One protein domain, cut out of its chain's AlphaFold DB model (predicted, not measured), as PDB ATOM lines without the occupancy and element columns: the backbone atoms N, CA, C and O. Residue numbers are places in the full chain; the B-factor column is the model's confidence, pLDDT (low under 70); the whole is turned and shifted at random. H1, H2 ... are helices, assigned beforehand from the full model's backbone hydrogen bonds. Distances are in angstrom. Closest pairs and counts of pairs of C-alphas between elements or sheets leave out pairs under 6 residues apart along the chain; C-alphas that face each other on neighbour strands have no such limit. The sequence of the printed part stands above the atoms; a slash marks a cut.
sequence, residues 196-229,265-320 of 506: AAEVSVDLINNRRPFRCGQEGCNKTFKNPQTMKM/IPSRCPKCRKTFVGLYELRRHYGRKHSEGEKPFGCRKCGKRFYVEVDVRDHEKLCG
ATOM      1  N   ALA A 196     -32.752 -37.686 -47.629       55.00
ATOM      2  CA  ALA A 196     -32.782 -38.830 -46.734       55.00
ATOM      3  C   ALA A 196     -31.654 -38.732 -45.706       55.00
ATOM      4  O   ALA A 196     -30.535 -39.185 -45.957       55.00
ATOM      5  N   ALA A 197     -31.963 -38.152 -44.543       60.53
ATOM      6  CA  ALA A 197     -31.009 -37.937 -43.462       60.53
ATOM      7  C   ALA A 197     -30.187 -39.205 -43.153       60.53
ATOM      8  O   ALA A 197     -30.736 -40.279 -42.861       60.53
ATOM      9  N   GLU A 198     -28.860 -39.068 -43.193       58.50
ATOM     10  CA  GLU A 198     -27.942 -40.110 -42.747       58.50
ATOM     11  C   GLU A 198     -27.939 -40.159 -41.216       58.50
ATOM     12  O   GLU A 198     -27.673 -39.168 -40.533       58.50
ATOM     13  N   VAL A 199     -28.290 -41.319 -40.658       61.56
ATOM     14  CA  VAL A 199     -28.502 -41.467 -39.216       61.56
ATOM     15  C   VAL A 199     -27.327 -42.195 -38.579       61.56
ATOM     16  O   VAL A 199     -27.055 -43.355 -38.894       61.56
ATOM     17  N   SER A 200     -26.671 -41.534 -37.623       62.59
ATOM     18  CA  SER A 200     -25.551 -42.111 -36.880       62.59
ATOM     19  C   SER A 200     -25.953 -43.361 -36.088       62.59
ATOM     20  O   SER A 200     -27.053 -43.473 -35.530       62.59
ATOM     21  N   VAL A 201     -25.027 -44.320 -36.024       60.50
ATOM     22  CA  VAL A 201     -25.252 -45.654 -35.444       60.50
ATOM     23  C   VAL A 201     -25.690 -45.592 -33.973       60.50
ATOM     24  O   VAL A 201     -26.488 -46.424 -33.547       60.50
ATOM     25  N   ASP A 202     -25.282 -44.580 -33.205       57.41
ATOM     26  CA  ASP A 202     -25.709 -44.405 -31.810       57.41
ATOM     27  C   ASP A 202     -27.192 -44.050 -31.652       57.41
ATOM     28  O   ASP A 202     -27.862 -44.575 -30.751       57.41
ATOM     29  N   LEU A 203     -27.741 -43.223 -32.554       61.19
ATOM     30  CA  LEU A 203     -29.174 -42.924 -32.565       61.19
ATOM     31  C   LEU A 203     -29.973 -44.161 -32.999       61.19
ATOM     32  O   LEU A 203     -31.036 -44.444 -32.432       61.19
ATOM     33  N   ILE A 204     -29.439 -44.952 -33.936       58.62
ATOM     34  CA  ILE A 204     -30.018 -46.245 -34.329       58.62
ATOM     35  C   ILE A 204     -30.012 -47.213 -33.137       58.62
ATOM     36  O   ILE A 204     -31.067 -47.746 -32.798       58.62
ATOM     37  N   ASN A 205     -28.895 -47.349 -32.419       57.34
ATOM     38  CA  ASN A 205     -28.741 -48.220 -31.247       57.34
ATOM     39  C   ASN A 205     -29.493 -47.737 -29.988       57.34
ATOM     40  O   ASN A 205     -29.428 -48.384 -28.945       57.34
ATOM     41  N   ASN A 206     -30.243 -46.631 -30.067       60.12
ATOM     42  CA  ASN A 206     -31.088 -46.102 -28.986       60.12
ATOM     43  C   ASN A 206     -30.320 -45.750 -27.698       60.12
ATOM     44  O   ASN A 206     -30.944 -45.642 -26.637       60.12
ATOM     45  N   ARG A 207     -28.994 -45.547 -27.783       55.53
ATOM     46  CA  ARG A 207     -28.204 -45.026 -26.662       55.53
ATOM     47  C   ARG A 207     -28.808 -43.677 -26.251       55.53
ATOM     48  O   ARG A 207     -29.240 -42.891 -27.094       55.53
ATOM     49  N   ARG A 208     -28.896 -43.431 -24.943       64.69
ATOM     50  CA  ARG A 208     -29.421 -42.188 -24.357       64.69
ATOM     51  C   ARG A 208     -28.280 -41.493 -23.604       64.69
ATOM     52  O   ARG A 208     -28.143 -41.734 -22.405       64.69
ATOM     53  N   PRO A 209     -27.406 -40.718 -24.282       63.28
ATOM     54  CA  PRO A 209     -26.152 -40.249 -23.681       63.28
ATOM     55  C   PRO A 209     -26.380 -39.245 -22.547       63.28
ATOM     56  O   PRO A 209     -25.595 -39.164 -21.606       63.28
ATOM     57  N   PHE A 210     -27.476 -38.491 -22.637       72.56
ATOM     58  CA  PHE A 210     -27.805 -37.388 -21.748       72.56
ATOM     59  C   PHE A 210     -28.544 -37.919 -20.517       72.56
ATOM     60  O   PHE A 210     -29.678 -38.390 -20.618       72.56
ATOM     61  N   ARG A 211     -27.891 -37.867 -19.358       74.19
ATOM     62  CA  ARG A 211     -28.424 -38.295 -18.054       74.19
ATOM     63  C   ARG A 211     -28.814 -37.047 -17.263       74.19
ATOM     64  O   ARG A 211     -28.163 -36.018 -17.423       74.19
ATOM     65  N   CYS A 212     -29.849 -37.109 -16.428       82.81
ATOM     66  CA  CYS A 212     -30.052 -36.040 -15.449       82.81
ATOM     67  C   CYS A 212     -28.915 -36.085 -14.413       82.81
ATOM     68  O   CYS A 212     -28.528 -37.169 -13.987       82.81
ATOM     69  N   GLY A 213     -28.379 -34.920 -14.043       79.00
ATOM     70  CA  GLY A 213     -27.345 -34.775 -13.010       79.00
ATOM     71  C   GLY A 213     -27.902 -34.399 -11.635       79.00
ATOM     72  O   GLY A 213     -27.143 -33.983 -10.772       79.00
ATOM     73  N   GLN A 214     -29.223 -34.477 -11.450       76.75
ATOM     74  CA  GLN A 214     -29.863 -34.216 -10.165       76.75
ATOM     75  C   GLN A 214     -29.771 -35.460  -9.281       76.75
ATOM     76  O   GLN A 214     -30.155 -36.551  -9.717       76.75
ATOM     77  N   GLU A 215     -29.363 -35.275  -8.026       66.94
ATOM     78  CA  GLU A 215     -29.352 -36.337  -7.017       66.94
ATOM     79  C   GLU A 215     -30.693 -37.087  -6.952       66.94
ATOM     80  O   GLU A 215     -31.775 -36.493  -6.957       66.94
ATOM     81  N   GLY A 216     -30.615 -38.419  -6.963       70.81
ATOM     82  CA  GLY A 216     -31.768 -39.323  -7.016       70.81
ATOM     83  C   GLY A 216     -32.455 -39.485  -8.387       70.81
ATOM     84  O   GLY A 216     -33.349 -40.324  -8.508       70.81
ATOM     85  N   CYS A 217     -32.073 -38.752  -9.446       78.81
ATOM     86  CA  CYS A 217     -32.802 -38.769 -10.724       78.81
ATOM     87  C   CYS A 217     -32.108 -39.526 -11.874       78.81
ATOM     88  O   CYS A 217     -31.547 -38.944 -12.801       78.81
ATOM     89  N   ASN A 218     -32.278 -40.848 -11.917       70.81
ATOM     90  CA  ASN A 218     -31.704 -41.728 -12.951       70.81
ATOM     91  C   ASN A 218     -32.355 -41.641 -14.363       70.81
ATOM     92  O   ASN A 218     -32.317 -42.604 -15.134       70.81
ATOM     93  N   LYS A 219     -32.983 -40.518 -14.744       74.94
ATOM     94  CA  LYS A 219     -33.657 -40.381 -16.055       74.94
ATOM     95  C   LYS A 219     -32.659 -40.097 -17.187       74.94
ATOM     96  O   LYS A 219     -31.778 -39.247 -17.063       74.94
ATOM     97  N   THR A 220     -32.830 -40.780 -18.324       74.31
ATOM     98  CA  THR A 220     -31.938 -40.694 -19.497       74.31
ATOM     99  C   THR A 220     -32.679 -40.323 -20.786       74.31
ATOM    100  O   THR A 220     -33.798 -40.780 -21.055       74.31
ATOM    101  N   PHE A 221     -32.029 -39.498 -21.612       75.00
ATOM    102  CA  PHE A 221     -32.616 -38.748 -22.724       75.00
ATOM    103  C   PHE A 221     -31.819 -38.903 -24.026       75.00
ATOM    104  O   PHE A 221     -30.613 -39.141 -24.033       75.00
ATOM    105  N   LYS A 222     -32.521 -38.744 -25.154       66.75
ATOM    106  CA  LYS A 222     -31.954 -38.847 -26.514       66.75
ATOM    107  C   LYS A 222     -31.350 -37.533 -27.031       66.75
ATOM    108  O   LYS A 222     -30.630 -37.555 -28.017       66.75
ATOM    109  N   ASN A 223     -31.684 -36.401 -26.412       67.31
ATOM    110  CA  ASN A 223     -31.358 -35.051 -26.877       67.31
ATOM    111  C   ASN A 223     -31.082 -34.160 -25.638       67.31
ATOM    112  O   ASN A 223     -31.853 -34.236 -24.674       67.31
ATOM    113  N   PRO A 224     -30.032 -33.312 -25.628       68.62
ATOM    114  CA  PRO A 224     -29.740 -32.424 -24.501       68.62
ATOM    115  C   PRO A 224     -30.857 -31.406 -24.220       68.62
ATOM    116  O   PRO A 224     -31.018 -30.981 -23.081       68.62
ATOM    117  N   GLN A 225     -31.670 -31.034 -25.213       72.50
ATOM    118  CA  GLN A 225     -32.830 -30.150 -25.050       72.50
ATOM    119  C   GLN A 225     -33.924 -30.809 -24.198       72.50
ATOM    120  O   GLN A 225     -34.460 -30.172 -23.293       72.50
ATOM    121  N   THR A 226     -34.229 -32.094 -24.424       78.88
ATOM    122  CA  THR A 226     -35.244 -32.809 -23.629       78.88
ATOM    123  C   THR A 226     -34.728 -33.174 -22.239       78.88
ATOM    124  O   THR A 226     -35.497 -33.121 -21.282       78.88
ATOM    125  N   MET A 227     -33.419 -33.412 -22.096       82.94
ATOM    126  CA  MET A 227     -32.751 -33.468 -20.791       82.94
ATOM    127  C   MET A 227     -32.860 -32.129 -20.039       82.94
ATOM    128  O   MET A 227     -33.288 -32.121 -18.891       82.94
ATOM    129  N   LYS A 228     -32.544 -30.988 -20.676       78.50
ATOM    130  CA  LYS A 228     -32.677 -29.646 -20.070       78.50
ATOM    131  C   LYS A 228     -34.128 -29.316 -19.700       78.50
ATOM    132  O   LYS A 228     -34.363 -28.722 -18.653       78.50
ATOM    133  N   MET A 229     -35.098 -29.719 -20.522       77.56
ATOM    134  CA  MET A 229     -36.523 -29.550 -20.220       77.56
ATOM    135  C   MET A 229     -36.958 -30.394 -19.016       77.56
ATOM    136  O   MET A 229     -37.684 -29.890 -18.165       77.56
ATOM    137  N   ILE A 265     -39.215 -38.315 -41.829       70.69
ATOM    138  CA  ILE A 265     -37.946 -38.116 -42.544       70.69
ATOM    139  C   ILE A 265     -37.389 -39.491 -42.940       70.69
ATOM    140  O   ILE A 265     -37.073 -40.293 -42.046       70.69
ATOM    141  N   PRO A 266     -37.293 -39.798 -44.249       74.06
ATOM    142  CA  PRO A 266     -36.739 -41.058 -44.703       74.06
ATOM    143  C   PRO A 266     -35.303 -41.187 -44.213       74.06
ATOM    144  O   PRO A 266     -34.451 -40.347 -44.472       74.06
ATOM    145  N   SER A 267     -35.059 -42.221 -43.422       78.62
ATOM    146  CA  SER A 267     -33.804 -42.430 -42.712       78.62
ATOM    147  C   SER A 267     -33.009 -43.504 -43.450       78.62
ATOM    148  O   SER A 267     -33.508 -44.625 -43.611       78.62
ATOM    149  N   ARG A 268     -31.798 -43.189 -43.924       79.75
ATOM    150  CA  ARG A 268     -30.980 -44.145 -44.690       79.75
ATOM    151  C   ARG A 268     -30.138 -45.020 -43.758       79.75
ATOM    152  O   ARG A 268     -29.564 -44.541 -42.785       79.75
ATOM    153  N   CYS A 269     -30.067 -46.322 -44.039       80.94
ATOM    154  CA  CYS A 269     -29.228 -47.251 -43.284       80.94
ATOM    155  C   CYS A 269     -27.750 -47.105 -43.684       80.94
ATOM    156  O   CYS A 269     -27.435 -47.384 -44.843       80.94
ATOM    157  N   PRO A 270     -26.824 -46.784 -42.758       74.50
ATOM    158  CA  PRO A 270     -25.422 -46.546 -43.112       74.50
ATOM    159  C   PRO A 270     -24.705 -47.803 -43.640       74.50
ATOM    160  O   PRO A 270     -23.822 -47.702 -44.483       74.50
ATOM    161  N   LYS A 271     -25.108 -49.010 -43.205       76.31
ATOM    162  CA  LYS A 271     -24.458 -50.277 -43.605       76.31
ATOM    163  C   LYS A 271     -24.973 -50.888 -44.916       76.31
ATOM    164  O   LYS A 271     -24.225 -51.607 -45.562       76.31
ATOM    165  N   CYS A 272     -26.228 -50.652 -45.313       81.06
ATOM    166  CA  CYS A 272     -26.805 -51.262 -46.529       81.06
ATOM    167  C   CYS A 272     -27.550 -50.286 -47.449       81.06
ATOM    168  O   CYS A 272     -28.273 -50.727 -48.340       81.06
ATOM    169  N   ARG A 273     -27.458 -48.978 -47.187       80.12
ATOM    170  CA  ARG A 273     -28.044 -47.869 -47.962       80.12
ATOM    171  C   ARG A 273     -29.559 -47.927 -48.239       80.12
ATOM    172  O   ARG A 273     -30.064 -47.048 -48.934       80.12
ATOM    173  N   LYS A 274     -30.307 -48.872 -47.656       76.12
ATOM    174  CA  LYS A 274     -31.779 -48.925 -47.729       76.12
ATOM    175  C   LYS A 274     -32.404 -47.778 -46.934       76.12
ATOM    176  O   LYS A 274     -31.947 -47.470 -45.832       76.12
ATOM    177  N   THR A 275     -33.431 -47.156 -47.499       79.31
ATOM    178  CA  THR A 275     -34.219 -46.073 -46.901       79.31
ATOM    179  C   THR A 275     -35.414 -46.634 -46.129       79.31
ATOM    180  O   THR A 275     -35.997 -47.648 -46.505       79.31
ATOM    181  N   PHE A 276     -35.777 -45.983 -45.022       80.81
ATOM    182  CA  PHE A 276     -36.907 -46.376 -44.176       80.81
ATOM    183  C   PHE A 276     -37.721 -45.151 -43.767       80.81
ATOM    184  O   PHE A 276     -37.150 -44.129 -43.388       80.81
ATOM    185  N   VAL A 277     -39.051 -45.257 -43.782       77.88
ATOM    186  CA  VAL A 277     -39.975 -44.156 -43.448       77.88
ATOM    187  C   VAL A 277     -40.082 -43.981 -41.920       77.88
ATOM    188  O   VAL A 277     -41.117 -44.221 -41.298       77.88
ATOM    189  N   GLY A 278     -38.965 -43.579 -41.308       75.56
ATOM    190  CA  GLY A 278     -38.816 -43.263 -39.888       75.56
ATOM    191  C   GLY A 278     -37.847 -44.171 -39.112       75.56
ATOM    192  O   GLY A 278     -37.660 -45.354 -39.405       75.56
ATOM    193  N   LEU A 279     -37.276 -43.604 -38.042       75.25
ATOM    194  CA  LEU A 279     -36.229 -44.209 -37.202       75.25
ATOM    195  C   LEU A 279     -36.592 -45.568 -36.575       75.25
ATOM    196  O   LEU A 279     -35.696 -46.348 -36.258       75.25
ATOM    197  N   TYR A 280     -37.882 -45.854 -36.370       77.75
ATOM    198  CA  TYR A 280     -38.340 -47.135 -35.822       77.75
ATOM    199  C   TYR A 280     -37.987 -48.302 -36.749       77.75
ATOM    200  O   TYR A 280     -37.362 -49.269 -36.312       77.75
ATOM    201  N   GLU A 281     -38.324 -48.184 -38.034       78.00
ATOM    202  CA  GLU A 281     -38.066 -49.235 -39.018       78.00
ATOM    203  C   GLU A 281     -36.579 -49.355 -39.342       78.00
ATOM    204  O   GLU A 281     -36.062 -50.469 -39.379       78.00
ATOM    205  N   LEU A 282     -35.856 -48.232 -39.438       81.00
ATOM    206  CA  LEU A 282     -34.397 -48.255 -39.579       81.00
ATOM    207  C   LEU A 282     -33.725 -49.017 -38.423       81.00
ATOM    208  O   LEU A 282     -32.872 -49.872 -38.657       81.00
ATOM    209  N   ARG A 283     -34.132 -48.766 -37.172       78.31
ATOM    210  CA  ARG A 283     -33.629 -49.499 -35.998       78.31
ATOM    211  C   ARG A 283     -33.991 -50.978 -36.038       78.31
ATOM    212  O   ARG A 283     -33.143 -51.822 -35.751       78.31
ATOM    213  N   ARG A 284     -35.238 -51.294 -36.391       79.00
ATOM    214  CA  ARG A 284     -35.744 -52.668 -36.478       79.00
ATOM    215  C   ARG A 284     -35.001 -53.466 -37.552       79.00
ATOM    216  O   ARG A 284     -34.629 -54.609 -37.300       79.00
ATOM    217  N   HIS A 285     -34.706 -52.849 -38.697       81.75
ATOM    218  CA  HIS A 285     -33.832 -53.389 -39.742       81.75
ATOM    219  C   HIS A 285     -32.389 -53.563 -39.255       81.75
ATOM    220  O   HIS A 285     -31.849 -54.665 -39.332       81.75
ATOM    221  N   TYR A 286     -31.773 -52.507 -38.714       78.56
ATOM    222  CA  TYR A 286     -30.367 -52.522 -38.304       78.56
ATOM    223  C   TYR A 286     -30.099 -53.582 -37.230       78.56
ATOM    224  O   TYR A 286     -29.176 -54.377 -37.380       78.56
ATOM    225  N   GLY A 287     -30.955 -53.691 -36.210       74.25
ATOM    226  CA  GLY A 287     -30.873 -54.775 -35.227       74.25
ATOM    227  C   GLY A 287     -30.959 -56.165 -35.871       74.25
ATOM    228  O   GLY A 287     -30.154 -57.039 -35.577       74.25
ATOM    229  N   ARG A 288     -31.886 -56.369 -36.817       75.75
ATOM    230  CA  ARG A 288     -32.126 -57.680 -37.451       75.75
ATOM    231  C   ARG A 288     -31.095 -58.090 -38.513       75.75
ATOM    232  O   ARG A 288     -31.026 -59.279 -38.817       75.75
ATOM    233  N   LYS A 289     -30.352 -57.151 -39.111       74.31
ATOM    234  CA  LYS A 289     -29.441 -57.412 -40.249       74.31
ATOM    235  C   LYS A 289     -27.998 -56.930 -40.062       74.31
ATOM    236  O   LYS A 289     -27.152 -57.284 -40.879       74.31
ATOM    237  N   HIS A 290     -27.713 -56.116 -39.045       75.75
ATOM    238  CA  HIS A 290     -26.435 -55.404 -38.902       75.75
ATOM    239  C   HIS A 290     -25.888 -55.298 -37.466       75.75
ATOM    240  O   HIS A 290     -24.792 -54.751 -37.290       75.75
ATOM    241  N   SER A 291     -26.634 -55.784 -36.470       73.00
ATOM    242  CA  SER A 291     -26.179 -55.962 -35.089       73.00
ATOM    243  C   SER A 291     -25.685 -57.395 -34.882       73.00
ATOM    244  O   SER A 291     -26.213 -58.339 -35.471       73.00
ATOM    245  N   GLU A 292     -24.668 -57.547 -34.041       64.12
ATOM    246  CA  GLU A 292     -23.894 -58.775 -33.839       64.12
ATOM    247  C   GLU A 292     -24.575 -59.718 -32.829       64.12
ATOM    248  O   GLU A 292     -24.019 -60.123 -31.817       64.12
ATOM    249  N   GLY A 293     -25.858 -60.005 -33.066       57.16
ATOM    250  CA  GLY A 293     -26.683 -60.875 -32.222       57.16
ATOM    251  C   GLY A 293     -27.192 -60.252 -30.915       57.16
ATOM    252  O   GLY A 293     -28.105 -60.816 -30.303       57.16
ATOM    253  N   GLU A 294     -26.688 -59.083 -30.501       61.28
ATOM    254  CA  GLU A 294     -27.136 -58.392 -29.287       61.28
ATOM    255  C   GLU A 294     -28.623 -58.005 -29.351       61.28
ATOM    256  O   GLU A 294     -29.037 -57.044 -30.002       61.28
ATOM    257  N   LYS A 295     -29.448 -58.746 -28.607       72.81
ATOM    258  CA  LYS A 295     -30.871 -58.454 -28.393       72.81
ATOM    259  C   LYS A 295     -31.062 -57.893 -26.979       72.81
ATOM    260  O   LYS A 295     -31.251 -58.680 -26.043       72.81
ATOM    261  N   PRO A 296     -30.970 -56.565 -26.772       68.62
ATOM    262  CA  PRO A 296     -30.942 -55.985 -25.429       68.62
ATOM    263  C   PRO A 296     -32.245 -56.193 -24.650       68.62
ATOM    264  O   PRO A 296     -32.192 -56.396 -23.441       68.62
ATOM    265  N   PHE A 297     -33.402 -56.217 -25.317       72.50
ATOM    266  CA  PHE A 297     -34.700 -56.297 -24.645       72.50
ATOM    267  C   PHE A 297     -35.182 -57.753 -24.549       72.50
ATOM    268  O   PHE A 297     -35.389 -58.407 -25.570       72.50
ATOM    269  N   GLY A 298     -35.360 -58.271 -23.332       74.06
ATOM    270  CA  GLY A 298     -35.906 -59.607 -23.069       74.06
ATOM    271  C   GLY A 298     -37.348 -59.552 -22.562       74.06
ATOM    272  O   GLY A 298     -37.665 -58.726 -21.716       74.06
ATOM    273  N   CYS A 299     -38.201 -60.451 -23.054       76.19
ATOM    274  CA  CYS A 299     -39.535 -60.697 -22.510       76.19
ATOM    275  C   CYS A 299     -39.426 -61.390 -21.145       76.19
ATOM    276  O   CYS A 299     -38.901 -62.504 -21.056       76.19
ATOM    277  N   ARG A 300     -39.966 -60.773 -20.087       69.06
ATOM    278  CA  ARG A 300     -39.903 -61.290 -18.710       69.06
ATOM    279  C   ARG A 300     -40.688 -62.596 -18.533       69.06
ATOM    280  O   ARG A 300     -40.364 -63.381 -17.650       69.06
ATOM    281  N   LYS A 301     -41.700 -62.837 -19.375       62.75
ATOM    282  CA  LYS A 301     -42.600 -64.004 -19.290       62.75
ATOM    283  C   LYS A 301     -42.056 -65.278 -19.945       62.75
ATOM    284  O   LYS A 301     -42.424 -66.369 -19.528       62.75
ATOM    285  N   CYS A 302     -41.239 -65.160 -20.996       65.69
ATOM    286  CA  CYS A 302     -40.797 -66.318 -21.790       65.69
ATOM    287  C   CYS A 302     -39.322 -66.287 -22.230       65.69
ATOM    288  O   CYS A 302     -38.918 -67.091 -23.070       65.69
ATOM    289  N   GLY A 303     -38.523 -65.334 -21.740       68.88
ATOM    290  CA  GLY A 303     -37.087 -65.220 -22.027       68.88
ATOM    291  C   GLY A 303     -36.721 -64.804 -23.459       68.88
ATOM    292  O   GLY A 303     -35.566 -64.472 -23.720       68.88
ATOM    293  N   LYS A 304     -37.677 -64.777 -24.402       70.56
ATOM    294  CA  LYS A 304     -37.423 -64.388 -25.798       70.56
ATOM    295  C   LYS A 304     -36.893 -62.960 -25.872       70.56
ATOM    296  O   LYS A 304     -37.484 -62.038 -25.311       70.56
ATOM    297  N   ARG A 305     -35.778 -62.780 -26.582       75.62
ATOM    298  CA  ARG A 305     -35.085 -61.494 -26.725       75.62
ATOM    299  C   ARG A 305     -35.355 -60.862 -28.090       75.62
ATOM    300  O   ARG A 305     -35.498 -61.571 -29.086       75.62
ATOM    301  N   PHE A 306     -35.389 -59.534 -28.125       77.00
ATOM    302  CA  PHE A 306     -35.758 -58.698 -29.267       77.00
ATOM    303  C   PHE A 306     -34.829 -57.474 -29.378       77.00
ATOM    304  O   PHE A 306     -34.163 -57.079 -28.418       77.00
ATOM    305  N   TYR A 307     -34.801 -56.851 -30.559       75.62
ATOM    306  CA  TYR A 307     -33.965 -55.674 -30.842       75.62
ATOM    307  C   TYR A 307     -34.629 -54.333 -30.488       75.62
ATOM    308  O   TYR A 307     -33.955 -53.306 -30.468       75.62
ATOM    309  N   VAL A 308     -35.942 -54.311 -30.222       76.38
ATOM    310  CA  VAL A 308     -36.695 -53.076 -29.953       76.38
ATOM    311  C   VAL A 308     -37.643 -53.260 -28.766       76.38
ATOM    312  O   VAL A 308     -38.354 -54.253 -28.669       76.38
ATOM    313  N   GLU A 309     -37.680 -52.259 -27.890       75.38
ATOM    314  CA  GLU A 309     -38.538 -52.159 -26.697       75.38
ATOM    315  C   GLU A 309     -40.038 -52.350 -27.012       75.38
ATOM    316  O   GLU A 309     -40.759 -53.018 -26.274       75.38
ATOM    317  N   VAL A 310     -40.498 -51.823 -28.153       77.50
ATOM    318  CA  VAL A 310     -41.886 -51.953 -28.632       77.50
ATOM    319  C   VAL A 310     -42.200 -53.385 -29.078       77.50
ATOM    320  O   VAL A 310     -43.232 -53.914 -28.670       77.50
ATOM    321  N   ASP A 311     -41.289 -54.037 -29.823       76.31
ATOM    322  CA  ASP A 311     -41.415 -55.457 -30.201       76.31
ATOM    323  C   ASP A 311     -41.591 -56.329 -28.929       76.31
ATOM    324  O   ASP A 311     -42.404 -57.250 -28.942       76.31
ATOM    325  N   VAL A 312     -40.902 -56.021 -27.811       77.50
ATOM    326  CA  VAL A 312     -41.105 -56.721 -26.519       77.50
ATOM    327  C   VAL A 312     -42.446 -56.395 -25.891       77.50
ATOM    328  O   VAL A 312     -43.182 -57.316 -25.561       77.50
ATOM    329  N   ARG A 313     -42.784 -55.113 -25.717       75.62
ATOM    330  CA  ARG A 313     -44.021 -54.705 -25.032       75.62
ATOM    331  C   ARG A 313     -45.261 -55.283 -25.710       75.62
ATOM    332  O   ARG A 313     -46.188 -55.724 -25.038       75.62
ATOM    333  N   ASP A 314     -45.283 -55.286 -27.038       74.50
ATOM    334  CA  ASP A 314     -46.428 -55.792 -27.788       74.50
ATOM    335  C   ASP A 314     -46.400 -57.334 -27.869       74.50
ATOM    336  O   ASP A 314     -47.452 -57.970 -27.787       74.50
ATOM    337  N   HIS A 315     -45.215 -57.962 -27.833       76.88
ATOM    338  CA  HIS A 315     -45.090 -59.394 -27.548       76.88
ATOM    339  C   HIS A 315     -45.552 -59.775 -26.126       76.88
ATOM    340  O   HIS A 315     -46.156 -60.829 -25.970       76.88
ATOM    341  N   GLU A 316     -45.340 -58.950 -25.097       70.75
ATOM    342  CA  GLU A 316     -45.764 -59.210 -23.709       70.75
ATOM    343  C   GLU A 316     -47.269 -59.007 -23.473       70.75
ATOM    344  O   GLU A 316     -47.801 -59.527 -22.490       70.75
ATOM    345  N   LYS A 317     -47.971 -58.313 -24.377       68.62
ATOM    346  CA  LYS A 317     -49.444 -58.328 -24.450       68.62
ATOM    347  C   LYS A 317     -49.957 -59.649 -25.026       68.62
ATOM    348  O   LYS A 317     -50.898 -60.226 -24.496       68.62
ATOM    349  N   LEU A 318     -49.338 -60.113 -26.114       63.75
ATOM    350  CA  LEU A 318     -49.746 -61.327 -26.833       63.75
ATOM    351  C   LEU A 318     -49.369 -62.601 -26.063       63.75
ATOM    352  O   LEU A 318     -50.157 -63.538 -25.983       63.75
ATOM    353  N   CYS A 319     -48.170 -62.630 -25.480       63.88
ATOM    354  CA  CYS A 319     -47.721 -63.639 -24.533       63.88
ATOM    355  C   CYS A 319     -48.450 -63.386 -23.209       63.88
ATOM    356  O   CYS A 319     -48.010 -62.580 -22.387       63.88
ATOM    357  N   GLY A 320     -49.604 -64.028 -23.039       63.16
ATOM    358  CA  GLY A 320     -50.430 -63.917 -21.837       63.16
ATOM    359  C   GLY A 320     -49.766 -64.540 -20.605       63.16
ATOM    360  O   GLY A 320     -48.547 -64.710 -20.540       63.16
TER     361      GLY A 320
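What this domain is: This is residues 196 to 229 and 265 to 320 of the 506 residues of an uncharacterized protein of Physcomitrium patens (UniProt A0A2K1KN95). With little regular structure, this is a loose set of three small lobes, each a short looped-back stretch followed by a helix: residues 210 to 229 with H2, 267 to 290 with H3, 297 to 318 with H4. The short helix H1 packs on H3. The printed part has 90 residues, 32 of them in four named helices, H1 to H4 in chain order, with no named strand; the class is all helix. It is loose, with a radius of gyration of the C-alphas of 15.2 A and spans of 39 by 38 by 22 A.

Where its parts are: H1 is residues 201 to 204, with C-alpha 201 at (-25.252, -45.654, -35.444). H2 is residues 224 to 229. H3, residues 279 to 290, is 15.0 A long. H4, residues 309 to 318, is 14.5 A long and ends at (-49.746, -61.327, -26.833).

How they stand to each other: H1 and H3 touch; their closest C-alphas, of Ile 204 and Arg 283, are 5.1 A apart. H2 and H3 are apart, and so are H3 and H4. Residues 210 to 211 pair antiparallel with 220 to 221, 267 to 268 with 275 to 276, and 297 to 298 with 305 to 306. In H2, H3 and H4 every O i to N i+4 pair is within hydrogen-bond range; H1 is too short for one.

The domain as a whole: Residues 230 to 264 are not printed; C-alphas 229 and 265 are 24.0 A apart. The links H1 to H2 and H3 to H4 are long. The model's pLDDT is under 70 in 30 of the 90 printed residues, among them residues 196 to 209, and its mean over the printed part is 71.9.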